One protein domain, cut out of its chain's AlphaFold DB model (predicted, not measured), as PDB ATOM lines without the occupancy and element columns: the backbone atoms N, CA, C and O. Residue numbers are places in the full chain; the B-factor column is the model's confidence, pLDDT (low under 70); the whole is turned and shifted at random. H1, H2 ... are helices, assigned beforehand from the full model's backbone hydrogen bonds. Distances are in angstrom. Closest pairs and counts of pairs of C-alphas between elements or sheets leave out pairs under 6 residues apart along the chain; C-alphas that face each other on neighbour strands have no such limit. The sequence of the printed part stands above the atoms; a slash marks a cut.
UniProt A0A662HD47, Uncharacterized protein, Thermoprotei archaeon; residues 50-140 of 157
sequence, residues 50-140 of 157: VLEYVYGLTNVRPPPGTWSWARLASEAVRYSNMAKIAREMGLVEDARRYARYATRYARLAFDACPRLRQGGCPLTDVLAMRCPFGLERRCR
ATOM      1  N   VAL A  50     -48.650-148.095   4.506       96.56
ATOM      2  CA  VAL A  50     -49.867-147.271   4.567       96.56
ATOM      3  C   VAL A  50     -50.736-147.540   3.347       96.56
ATOM      4  O   VAL A  50     -51.941-147.749   3.493       96.56
ATOM      5  N   LEU A  51     -50.141-147.567   2.154       96.62
ATOM      6  CA  LEU A  51     -50.878-147.818   0.916       96.62
ATOM      7  C   LEU A  51     -51.401-149.251   0.848       96.62
ATOM      8  O   LEU A  51     -52.559-149.449   0.484       96.62
ATOM      9  N   GLU A  52     -50.601-150.235   1.255       95.75
ATOM     10  CA  GLU A  52     -51.045-151.628   1.326       95.75
ATOM     11  C   GLU A  52     -52.261-151.787   2.243       95.75
ATOM     12  O   GLU A  52     -53.255-152.413   1.856       95.75
ATOM     13  N   TYR A  53     -52.227-151.163   3.424       96.31
ATOM     14  CA  TYR A  53     -53.356-151.162   4.349       96.31
ATOM     15  C   TYR A  53     -54.584-150.470   3.753       96.31
ATOM     16  O   TYR A  53     -55.692-151.013   3.754       96.31
ATOM     17  N   VAL A  54     -54.412-149.256   3.223       97.50
ATOM     18  CA  VAL A  54     -55.511-148.445   2.684       97.50
ATOM     19  C   VAL A  54     -56.181-149.146   1.509       97.50
ATOM     20  O   VAL A  54     -57.412-149.243   1.495       97.50
ATOM     21  N   TYR A  55     -55.402-149.676   0.569       96.06
ATOM     22  CA  TYR A  55     -55.919-150.369  -0.609       96.06
ATOM     23  C   TYR A  55     -56.413-151.785  -0.315       96.06
ATOM     24  O   TYR A  55     -57.127-152.360  -1.126       96.06
ATOM     25  N   GLY A  56     -56.160-152.308   0.887       94.19
ATOM     26  CA  GLY A  56     -56.693-153.598   1.327       94.19
ATOM     27  C   GLY A  56     -55.885-154.786   0.862       94.19
ATOM     28  O   GLY A  56     -56.401-155.893   0.871       94.19
ATOM     29  N   LEU A  57     -54.628-154.546   0.500       93.69
ATOM     30  CA  LEU A  57     -53.641-155.593   0.274       93.69
ATOM     31  C   LEU A  57     -53.238-156.254   1.602       93.69
ATOM     32  O   LEU A  57     -52.803-157.398   1.614       93.69
ATOM     33  N   THR A  58     -53.417-155.540   2.718       92.69
ATOM     34  CA  THR A  58     -53.311-156.070   4.078       92.69
ATOM     35  C   THR A  58     -54.358-155.436   4.996       92.69
ATOM     36  O   THR A  58     -54.818-154.316   4.769       92.69
ATOM     37  N   ASN A  59     -54.731-156.145   6.063       91.75
ATOM     38  CA  ASN A  59     -55.528-155.598   7.166       91.75
ATOM     39  C   ASN A  59     -54.665-155.199   8.376       91.75
ATOM     40  O   ASN A  59     -55.186-154.645   9.349       91.75
ATOM     41  N   VAL A  60     -53.353-155.448   8.313       92.69
ATOM     42  CA  VAL A  60     -52.399-155.063   9.355       92.69
ATOM     43  C   VAL A  60     -52.208-153.551   9.317       92.69
ATOM     44  O   VAL A  60     -51.912-152.974   8.273       92.69
ATOM     45  N   ARG A  61     -52.397-152.893  10.465       93.06
ATOM     46  CA  ARG A  61     -52.188-151.446  10.565       93.06
ATOM     47  C   ARG A  61     -50.689-151.128  10.507       93.06
ATOM     48  O   ARG A  61     -49.927-151.768  11.233       93.06
ATOM     49  N   PRO A  62     -50.271-150.131   9.708       94.19
ATOM     50  CA  PRO A  62     -48.896-149.664   9.717       94.19
ATOM     51  C   PRO A  62     -48.545-149.068  11.090       94.19
ATOM     52  O   PRO A  62     -49.430-148.543  11.780       94.19
ATOM     53  N   PRO A  63     -47.266-149.122  11.493       89.00
ATOM     54  CA  PRO A  63     -46.823-148.484  12.722       89.00
ATOM     55  C   PRO A  63     -47.088-146.966  12.684       89.00
ATOM     56  O   PRO A  63     -47.061-146.342  11.618       89.00
ATOM     57  N   PRO A  64     -47.355-146.332  13.838       85.56
ATOM     58  CA  PRO A  64     -47.525-144.887  13.891       85.56
ATOM     59  C   PRO A  64     -46.243-144.185  13.425       85.56
ATOM     60  O   PRO A  64     -45.136-144.629  13.717       85.56
ATOM     61  N   GLY A  65     -46.393-143.070  12.712       86.88
ATOM     62  CA  GLY A  65     -45.263-142.279  12.225       86.88
ATOM     63  C   GLY A  65     -44.728-142.674  10.847       86.88
ATOM     64  O   GLY A  65     -43.909-141.927  10.326       86.88
ATOM     65  N   THR A  66     -45.216-143.754  10.210       91.62
ATOM     66  CA  THR A  66     -44.854-144.052   8.808       91.62
ATOM     67  C   THR A  66     -45.143-142.856   7.904       91.62
ATOM     68  O   THR A  66     -44.287-142.428   7.138       91.62
ATOM     69  N   TRP A  67     -46.342-142.285   8.029       96.00
ATOM     70  CA  TRP A  67     -46.717-141.018   7.408       96.00
ATOM     71  C   TRP A  67     -47.070-139.995   8.489       96.00
ATOM     72  O   TRP A  67     -47.557-140.347   9.567       96.00
ATOM     73  N   SER A  68     -46.865-138.711   8.182       95.75
ATOM     74  CA  SER A  68     -47.260-137.628   9.081       95.75
ATOM     75  C   SER A  68     -48.780-137.592   9.262       95.75
ATOM     76  O   SER A  68     -49.547-137.863   8.335       95.75
ATOM     77  N   TRP A  69     -49.229-137.197  10.456       94.00
ATOM     78  CA  TRP A  69     -50.657-137.046  10.744       94.00
ATOM     79  C   TRP A  69     -51.361-136.127   9.734       94.00
ATOM     80  O   TRP A  69     -52.438-136.462   9.248       94.00
ATOM     81  N   ALA A  70     -50.732-135.001   9.375       94.56
ATOM     82  CA  ALA A  70     -51.295-134.041   8.426       94.56
ATOM     83  C   ALA A  70     -51.530-134.670   7.045       94.56
ATOM     84  O   ALA A  70     -52.585-134.452   6.453       94.56
ATOM     85  N   ARG A  71     -50.594-135.507   6.571       97.00
ATOM     86  CA  ARG A  71     -50.737-136.246   5.309       97.00
ATOM     87  C   ARG A  71     -51.864-137.277   5.382       97.00
ATOM     88  O   ARG A  71     -52.667-137.381   4.461       97.00
ATOM     89  N   LEU A  72     -51.963-138.023   6.482       97.31
ATOM     90  CA  LEU A  72     -53.059-138.980   6.684       97.31
ATOM     91  C   LEU A  72     -54.426-138.272   6.706       97.31
ATOM     92  O   LEU A  72     -55.385-138.746   6.098       97.31
ATOM     93  N   ALA A  73     -54.509-137.119   7.375       96.62
ATOM     94  CA  ALA A  73     -55.722-136.313   7.450       96.62
ATOM     95  C   ALA A  73     -56.112-135.723   6.085       96.62
ATOM     96  O   ALA A  73     -57.284-135.803   5.706       96.62
ATOM     97  N   SER A  74     -55.156-135.185   5.321       97.56
ATOM     98  CA  SER A  74     -55.425-134.639   3.986       97.56
ATOM     99  C   SER A  74     -55.916-135.714   3.019       97.56
ATOM    100  O   SER A  74     -56.876-135.485   2.287       97.56
ATOM    101  N   GLU A  75     -55.330-136.912   3.060       98.31
ATOM    102  CA  GLU A  75     -55.769-138.046   2.240       98.31
ATOM    103  C   GLU A  75     -57.169-138.537   2.627       98.31
ATOM    104  O   GLU A  75     -58.001-138.803   1.756       98.31
ATOM    105  N   ALA A  76     -57.490-138.572   3.925       98.00
ATOM    106  CA  ALA A  76     -58.845-138.878   4.384       98.00
ATOM    107  C   ALA A  76     -59.880-137.894   3.810       98.00
ATOM    108  O   ALA A  76     -60.957-138.314   3.369       98.00
ATOM    109  N   VAL A  77     -59.560-136.597   3.783       98.06
ATOM    110  CA  VAL A  77     -60.416-135.564   3.175       98.06
ATOM    111  C   VAL A  77     -60.493-135.749   1.660       98.06
ATOM    112  O   VAL A  77     -61.596-135.791   1.111       98.06
ATOM    113  N   ARG A  78     -59.356-135.946   0.985       98.38
ATOM    114  CA  ARG A  78     -59.288-136.149  -0.470       98.38
ATOM    115  C   ARG A  78     -60.189-137.295  -0.919       98.38
ATOM    116  O   ARG A  78     -61.074-137.088  -1.748       98.38
ATOM    117  N   TYR A  79     -60.044-138.477  -0.324       98.38
ATOM    118  CA  TYR A  79     -60.891-139.626  -0.654       98.38
ATOM    119  C   TYR A  79     -62.351-139.438  -0.226       98.38
ATOM    120  O   TYR A  79     -63.245-139.996  -0.860       98.38
ATOM    121  N   SER A  80     -62.632-138.637   0.807       97.38
ATOM    122  CA  SER A  80     -64.015-138.275   1.151       97.38
ATOM    123  C   SER A  80     -64.680-137.463   0.049       97.38
ATOM    124  O   SER A  80     -65.825-137.746  -0.304       97.38
ATOM    125  N   ASN A  81     -63.955-136.487  -0.495       97.94
ATOM    126  CA  ASN A  81     -64.440-135.637  -1.573       97.94
ATOM    127  C   ASN A  81     -64.609-136.443  -2.861       97.94
ATOM    128  O   ASN A  81     -65.670-136.375  -3.470       97.94
ATOM    129  N   MET A  82     -63.632-137.285  -3.217       98.44
ATOM    130  CA  MET A  82     -63.760-138.179  -4.375       98.44
ATOM    131  C   MET A  82     -64.937-139.146  -4.230       98.44
ATOM    132  O   MET A  82     -65.678-139.344  -5.184       98.44
ATOM    133  N   ALA A  83     -65.175-139.695  -3.034       98.31
ATOM    134  CA  ALA A  83     -66.347-140.532  -2.792       98.31
ATOM    135  C   ALA A  83     -67.661-139.763  -2.986       98.31
ATOM    136  O   ALA A  83     -68.622-140.327  -3.496       98.31
ATOM    137  N   LYS A  84     -67.729-138.492  -2.568       98.06
ATOM    138  CA  LYS A  84     -68.912-137.644  -2.773       98.06
ATOM    139  C   LYS A  84     -69.146-137.385  -4.264       98.06
ATOM    140  O   LYS A  84     -70.234-137.663  -4.750       98.06
ATOM    141  N   ILE A  85     -68.105-136.945  -4.961       98.56
ATOM    142  CA  ILE A  85     -68.128-136.641  -6.394       98.56
ATOM    143  C   ILE A  85     -68.520-137.882  -7.216       98.56
ATOM    144  O   ILE A  85     -69.387-137.806  -8.078       98.56
ATOM    145  N   ALA A  86     -67.958-139.054  -6.901       98.50
ATOM    146  CA  ALA A  86     -68.313-140.308  -7.566       98.50
ATOM    147  C   ALA A  86     -69.789-140.693  -7.356       98.50
ATOM    148  O   ALA A  86     -70.427-141.166  -8.292       98.50
ATOM    149  N   ARG A  87     -70.367-140.449  -6.164       98.31
ATOM    150  CA  ARG A  87     -71.811-140.667  -5.935       98.31
ATOM    151  C   ARG A  87     -72.665-139.730  -6.775       98.31
ATOM    152  O   ARG A  87     -73.665-140.175  -7.321       98.31
ATOM    153  N   GLU A  88     -72.279-138.461  -6.859       98.38
ATOM    154  CA  GLU A  88     -72.989-137.454  -7.659       98.38
ATOM    155  C   GLU A  88     -72.964-137.801  -9.155       98.38
ATOM    156  O   GLU A  88     -73.936-137.540  -9.854       98.38
ATOM    157  N   MET A  89     -71.904-138.466  -9.626       98.19
ATOM    158  CA  MET A  89     -71.788-138.979 -10.997       98.19
ATOM    159  C   MET A  89     -72.409-140.370 -11.221       98.19
ATOM    160  O   MET A  89     -72.317-140.900 -12.323       98.19
ATOM    161  N   GLY A  90     -73.002-141.001 -10.202       98.00
ATOM    162  CA  GLY A  90     -73.573-142.349 -10.327       98.00
ATOM    163  C   GLY A  90     -72.544-143.489 -10.406       98.00
ATOM    164  O   GLY A  90     -72.918-144.636 -10.635       98.00
ATOM    165  N   LEU A  91     -71.258-143.219 -10.159       98.31
ATOM    166  CA  LEU A  91     -70.187-144.221 -10.129       98.31
ATOM    167  C   LEU A  91     -70.189-144.956  -8.779       98.31
ATOM    168  O   LEU A  91     -69.395-144.669  -7.875       98.31
ATOM    169  N   VAL A  92     -71.135-145.884  -8.609       97.81
ATOM    170  CA  VAL A  92     -71.437-146.524  -7.315       97.81
ATOM    171  C   VAL A  92     -70.239-147.288  -6.741       97.81
ATOM    172  O   VAL A  92     -69.939-147.162  -5.548       97.81
ATOM    173  N   GLU A  93     -69.538-148.070  -7.560       98.19
ATOM    174  CA  GLU A  93     -68.413-148.889  -7.098       98.19
ATOM    175  C   GLU A  93     -67.221-148.042  -6.651       98.19
ATOM    176  O   GLU A  93     -66.664-148.265  -5.568       98.19
ATOM    177  N   ASP A  94     -66.883-147.018  -7.430       98.06
ATOM    178  CA  ASP A  94     -65.818-146.073  -7.105       98.06
ATOM    179  C   ASP A  94     -66.153-145.264  -5.858       98.06
ATOM    180  O   ASP A  94     -65.325-145.130  -4.952       98.06
ATOM    181  N   ALA A  95     -67.398-144.803  -5.734       98.50
ATOM    182  CA  ALA A  95     -67.871-144.141  -4.529       98.50
ATOM    183  C   ALA A  95     -67.690-145.015  -3.279       98.50
ATOM    184  O   ALA A  95     -67.215-144.530  -2.242       98.50
ATOM    185  N   ARG A  96     -68.044-146.305  -3.363       98.31
ATOM    186  CA  ARG A  96     -67.838-147.274  -2.273       98.31
ATOM    187  C   ARG A  96     -66.347-147.466  -1.987       98.31
ATOM    188  O   ARG A  96     -65.940-147.416  -0.823       98.31
ATOM    189  N   ARG A  97     -65.523-147.628  -3.023       98.38
ATOM    190  CA  ARG A  97     -64.067-147.810  -2.918       98.38
ATOM    191  C   ARG A  97     -63.389-146.615  -2.245       98.38
ATOM    192  O   ARG A  97     -62.713-146.785  -1.229       98.38
ATOM    193  N   TYR A  98     -63.645-145.400  -2.719       98.50
ATOM    194  CA  TYR A  98     -63.115-144.173  -2.124       98.50
ATOM    195  C   TYR A  98     -63.620-143.955  -0.696       98.50
ATOM    196  O   TYR A  98     -62.854-143.526   0.169       98.50
ATOM    197  N   ALA A  99     -64.873-144.308  -0.395       97.62
ATOM    198  CA  ALA A  99     -65.386-144.234   0.970       97.62
ATOM    199  C   ALA A  99     -64.638-145.178   1.929       97.62
ATOM    200  O   ALA A  99     -64.356-144.777   3.069       97.62
ATOM    201  N   ARG A 100     -64.271-146.390   1.480       97.69
ATOM    202  CA  ARG A 100     -63.423-147.321   2.247       97.69
ATOM    203  C   ARG A 100     -62.030-146.740   2.480       97.69
ATOM    204  O   ARG A 100     -61.587-146.697   3.628       97.69
ATOM    205  N   TYR A 101     -61.383-146.219   1.437       98.31
ATOM    206  CA  TYR A 101     -60.053-145.604   1.551       98.31
ATOM    207  C   TYR A 101     -60.056-144.416   2.511       98.31
ATOM    208  O   TYR A 101     -59.253-144.368   3.441       98.31
ATOM    209  N   ALA A 102     -61.031-143.515   2.377       97.88
ATOM    210  CA  ALA A 102     -61.201-142.389   3.287       97.88
ATOM    211  C   ALA A 102     -61.392-142.835   4.744       97.88
ATOM    212  O   ALA A 102     -60.912-142.180   5.666       97.88
ATOM    213  N   THR A 103     -62.087-143.953   4.970       96.88
ATOM    214  CA  THR A 103     -62.297-144.507   6.315       96.88
ATOM    215  C   THR A 103     -61.009-145.083   6.892       96.88
ATOM    216  O   THR A 103     -60.709-144.839   8.061       96.88
ATOM    217  N   ARG A 104     -60.219-145.798   6.085       97.31
ATOM    218  CA  ARG A 104     -58.915-146.327   6.508       97.31
ATOM    219  C   ARG A 104     -57.918-145.209   6.807       97.31
ATOM    220  O   ARG A 104     -57.322-145.228   7.880       97.31
ATOM    221  N   TYR A 105     -57.822-144.188   5.955       97.81
ATOM    222  CA  TYR A 105     -57.014-143.001   6.255       97.81
ATOM    223  C   TYR A 105     -57.492-142.277   7.512       97.81
ATOM    224  O   TYR A 105     -56.676-141.937   8.361       97.81
ATOM    225  N   ALA A 106     -58.806-142.091   7.680       96.50
ATOM    226  CA  ALA A 106     -59.348-141.455   8.877       96.50
ATOM    227  C   ALA A 106     -59.021-142.248  10.152       96.50
ATOM    228  O   ALA A 106     -58.779-141.635  11.186       96.50
ATOM    229  N   ARG A 107     -58.979-143.586  10.090       95.56
ATOM    230  CA  ARG A 107     -58.564-144.425  11.222       95.56
ATOM    231  C   ARG A 107     -57.099-144.186  11.583       95.56
ATOM    232  O   ARG A 107     -56.808-143.927  12.743       95.56
ATOM    233  N   LEU A 108     -56.202-144.199  10.597       96.19
ATOM    234  CA  LEU A 108     -54.782-143.917  10.836       96.19
ATOM    235  C   LEU A 108     -54.567-142.488  11.358       96.19
ATOM    236  O   LEU A 108     -53.810-142.273  12.302       96.19
ATOM    237  N   ALA A 109     -55.275-141.509  10.789       95.19
ATOM    238  CA  ALA A 109     -55.235-140.122  11.243       95.19
ATOM    239  C   ALA A 109     -55.788-139.960  12.669       95.19
ATOM    240  O   ALA A 109     -55.288-139.132  13.424       95.19
ATOM    241  N   PHE A 110     -56.807-140.733  13.048       94.06
ATOM    242  CA  PHE A 110     -57.349-140.743  14.405       94.06
ATOM    243  C   PHE A 110     -56.336-141.312  15.405       94.06
ATOM    244  O   PHE A 110     -56.034-140.650  16.398       94.06
ATOM    245  N   ASP A 111     -55.749-142.474  15.098       91.88
ATOM    246  CA  ASP A 111     -54.754-143.149  15.946       91.88
ATOM    247  C   ASP A 111     -53.504-142.266  16.181       91.88
ATOM    248  O   ASP A 111     -52.925-142.261  17.275       91.88
ATOM    249  N   ALA A 112     -53.118-141.471  15.172       92.56
ATOM    250  CA  ALA A 112     -51.969-140.560  15.202       92.56
ATOM    251  C   ALA A 112     -52.309-139.098  15.575       92.56
ATOM    252  O   ALA A 112     -51.443-138.228  15.471       92.56
ATOM    253  N   CYS A 113     -53.550-138.786  15.969       92.31
ATOM    254  CA  CYS A 113     -53.997-137.403  16.149       92.31
ATOM    255  C   CYS A 113     -53.338-136.715  17.361       92.31
ATOM    256  O   CYS A 113     -53.576-137.138  18.497       92.31
ATOM    257  N   PRO A 114     -52.602-135.598  17.174       90.31
ATOM    258  CA  PRO A 114     -51.963-134.896  18.289       90.31
ATOM    259  C   PRO A 114     -52.995-134.258  19.230       90.31
ATOM    260  O   PRO A 114     -52.872-134.355  20.448       90.31
ATOM    261  N   ARG A 115     -54.073-133.681  18.676       89.62
ATOM    262  CA  ARG A 115     -55.117-132.999  19.461       89.62
ATOM    263  C   ARG A 115     -55.960-133.947  20.308       89.62
ATOM    264  O   ARG A 115     -56.453-133.536  21.348       89.62
ATOM    265  N   LEU A 116     -56.129-135.198  19.873       86.94
ATOM    266  CA  LEU A 116     -56.912-136.189  20.618       86.94
ATOM    267  C   LEU A 116     -56.260-136.519  21.966       86.94
ATOM    268  O   LEU A 116     -56.955-136.660  22.963       86.94
ATOM    269  N   ARG A 117     -54.925-136.599  22.007       78.50
ATOM    270  CA  ARG A 117     -54.175-136.885  23.242       78.50
ATOM    271  C   ARG A 117     -54.004-135.658  24.136       78.50
ATOM    272  O   ARG A 117     -53.875-135.801  25.342       78.50
ATOM    273  N   GLN A 118     -53.998-134.469  23.541       84.06
ATOM    274  CA  GLN A 118     -53.775-133.192  24.230       84.06
ATOM    275  C   GLN A 118     -55.069-132.547  24.755       84.06
ATOM    276  O   GLN A 118     -55.036-131.417  25.226       84.06
ATOM    277  N   GLY A 119     -56.218-133.214  24.625       79.25
ATOM    278  CA  GLY A 119     -57.513-132.693  25.061       79.25
ATOM    279  C   GLY A 119     -58.192-131.753  24.063       79.25
ATOM    280  O   GLY A 119     -59.405-131.747  24.010       79.25
ATOM    281  N   GLY A 120     -57.472-131.057  23.179       84.56
ATOM    282  CA  GLY A 120     -58.055-130.079  22.237       84.56
ATOM    283  C   GLY A 120     -58.827-130.651  21.033       84.56
ATOM    284  O   GLY A 120     -58.868-130.020  19.971       84.56
ATOM    285  N   CYS A 121     -59.372-131.868  21.123       89.62
ATOM    286  CA  CYS A 121     -60.188-132.461  20.064       89.62
ATOM    287  C   CYS A 121     -61.679-132.175  20.304       89.62
ATOM    288  O   CYS A 121     -62.189-132.565  21.350       89.62
ATOM    289  N   PRO A 122     -62.431-131.649  19.317       88.56
ATOM    290  CA  PRO A 122     -63.877-131.406  19.456       88.56
ATOM    291  C   PRO A 122     -64.742-132.667  19.646       88.56
ATOM    292  O   PRO A 122     -65.961-132.576  19.758       88.56
ATOM    293  N   LEU A 123     -64.149-133.866  19.635       87.50
ATOM    294  CA  LEU A 123     -64.839-135.106  20.004       87.50
ATOM    295  C   LEU A 123     -64.747-135.438  21.499       87.50
ATOM    296  O   LEU A 123     -65.535-136.256  21.967       87.50
ATOM    297  N   THR A 124     -63.786-134.855  22.213       85.00
ATOM    298  CA  THR A 124     -63.521-135.108  23.639       85.00
ATOM    299  C   THR A 124     -63.691-133.857  24.491       85.00
ATOM    300  O   THR A 124     -64.084-133.968  25.645       85.00
ATOM    301  N   ASP A 125     -63.408-132.685  23.930       85.44
ATOM    302  CA  ASP A 125     -63.506-131.391  24.594       85.44
ATOM    303  C   ASP A 125     -64.619-130.558  23.954       85.44
ATOM    304  O   ASP A 125     -64.640-130.332  22.744       85.44
ATOM    305  N   VAL A 126     -65.561-130.125  24.791       82.75
ATOM    306  CA  VAL A 126     -66.749-129.352  24.403       82.75
ATOM    307  C   VAL A 126     -66.385-127.907  24.050       82.75
ATOM    308  O   VAL A 126     -67.096-127.272  23.271       82.75
ATOM    309  N   LEU A 127     -65.281-127.391  24.598       85.62
ATOM    310  CA  LEU A 127     -64.779-126.044  24.324       85.62
ATOM    311  C   LEU A 127     -63.864-126.006  23.098       85.62
ATOM    312  O   LEU A 127     -63.627-124.934  22.533       85.62
ATOM    313  N   ALA A 128     -63.355-127.160  22.661       83.88
ATOM    314  CA  ALA A 128     -62.534-127.236  21.470       83.88
ATOM    315  C   ALA A 128     -63.348-126.828  20.232       83.88
ATOM    316  O   ALA A 128     -64.441-127.327  19.961       83.88
ATOM    317  N   MET A 129     -62.773-125.925  19.433       83.38
ATOM    318  CA  MET A 129     -63.339-125.547  18.139       83.38
ATOM    319  C   MET A 129     -63.357-126.740  17.167       83.38
ATOM    320  O   MET A 129     -62.708-127.765  17.386       83.38
ATOM    321  N   ARG A 130     -64.060-126.576  16.039       88.06
ATOM    322  CA  ARG A 130     -64.117-127.561  14.944       88.06
ATOM    323  C   ARG A 130     -62.727-128.047  14.506       88.06
ATOM    324  O   ARG A 130     -61.721-127.338  14.583       88.06
ATOM    325  N   CYS A 131     -62.681-129.277  14.010       89.44
ATOM    326  CA  CYS A 131     -61.496-129.888  13.433       89.44
ATOM    327  C   CYS A 131     -61.082-129.107  12.172       89.44
ATOM    328  O   CYS A 131     -61.910-128.954  11.273       89.44
ATOM    329  N   PRO A 132     -59.804-128.703  12.031       88.88
ATOM    330  CA  PRO A 132     -59.324-128.008  10.832       88.88
ATOM    331  C   PRO A 132     -59.528-128.798   9.532       88.88
ATOM    332  O   PRO A 132     -59.638-128.214   8.463       88.88
ATOM    333  N   PHE A 133     -59.597-130.129   9.630       90.12
ATOM    334  CA  PHE A 133     -59.796-131.034   8.497       90.12
ATOM    335  C   PHE A 133     -61.240-131.552   8.383       90.12
ATOM    336  O   PHE A 133     -61.510-132.410   7.547       90.12
ATOM    337  N   GLY A 134     -62.171-131.095   9.232       91.06
ATOM    338  CA  GLY A 134     -63.576-131.524   9.175       91.06
ATOM    339  C   GLY A 134     -63.793-133.032   9.395       91.06
ATOM    340  O   GLY A 134     -64.747-133.619   8.878       91.06
ATOM    341  N   LEU A 135     -62.876-133.700  10.106       92.38
ATOM    342  CA  LEU A 135     -62.887-135.158  10.277       92.38
ATOM    343  C   LEU A 135     -63.806-135.643  11.410       92.38
ATOM    344  O   LEU A 135     -63.897-136.850  11.632       92.38
ATOM    345  N   GLU A 136     -64.513-134.761  12.118       91.19
ATOM    346  CA  GLU A 136     -65.276-135.085  13.332       91.19
ATOM    347  C   GLU A 136     -66.275-136.217  13.097       91.19
ATOM    348  O   GLU A 136     -66.330-137.168  13.875       91.19
ATOM    349  N   ARG A 137     -67.030-136.163  11.990       89.00
ATOM    350  CA  ARG A 137     -68.031-137.193  11.662       89.00
ATOM    351  C   ARG A 137     -67.398-138.573  11.475       89.00
ATOM    352  O   ARG A 137     -67.960-139.560  11.940       89.00
ATOM    353  N   ARG A 138     -66.232-138.645  10.824       88.94
ATOM    354  CA  ARG A 138     -65.522-139.912  10.595       88.94
ATOM    355  C   ARG A 138     -64.846-140.407  11.866       88.94
ATOM    356  O   ARG A 138     -65.016-141.565  12.235       88.94
ATOM    357  N   CYS A 139     -64.132-139.527  12.561       91.50
ATOM    358  CA  CYS A 139     -63.421-139.853  13.792       91.50
ATOM    359  C   CYS A 139     -64.371-140.270  14.926       91.50
ATOM    360  O   CYS A 139     -64.026-141.135  15.730       91.50
ATOM    361  N   ARG A 140     -65.608-139.751  14.954       89.81
ATOM    362  CA  ARG A 140     -66.646-140.180  15.908       89.81
ATOM    363  C   ARG A 140     -66.941-141.683  15.830       89.81
ATOM    364  O   ARG A 140     -67.307-142.272  16.844       89.81
TER     365      ARG A 140
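Overview. This is residues 50 to 140 of the 157 residues of an uncharacterized protein of Thermoprotei archaeon (UniProt A0A662HD47). Two long helices, H2 and H3, fold side by side as a hairpin, with short H1 and H5 each packed on H3. Short H4 and loop residues 118 to 129 lie beyond the end where H2 begins and H3 ends. The 91 printed residues hold five named helices, H1 to H5 in order, and no named strand: all helix, compact, radius of gyration of the C-alphas 13.7 A, spans 39 by 29 by 17 A.

Arrangement. Start at H1, residues 50 to 55; it touches residues 101 to 105 alone of H3, residues 92 to 111, closest C-alphas Val 54 and Tyr 101, 5.5 A. H2, residues 69 to 88, touches H3 at a shallow tilt of 20 degrees, opposite ways, closest C-alphas Ala 83 and Ala 95, 4.3 A. H4, residues 114 to 117, is close to H3 but not clearly touching, closest C-alphas Phe 110 and Leu 116, 7.7 A. H5, residues 136 to 140, touches residues 103 to 110 alone of H3, closest C-alphas Phe 110 and Cys 139, 6.2 A. Every O i to N i+4 pair is within hydrogen-bond range in H1, H2, H3 and H5; H4 is too short for one.

Along the chain. Find C-alpha 50 at (-49.867, -147.271, 4.567), where H1 begins. H2 runs 28.9 A and H3 28.8 A. H5 ends at C-alpha 140, (-66.646, -140.180, 15.908).

Size, cuts and confidence. The C-alphas farthest apart, Gly 90 and Gln 118, stand 40.9 A apart. The printed part has no cut; links H1 to H2 and H4 to H5 are long. No printed residue is under 70 in pLDDT.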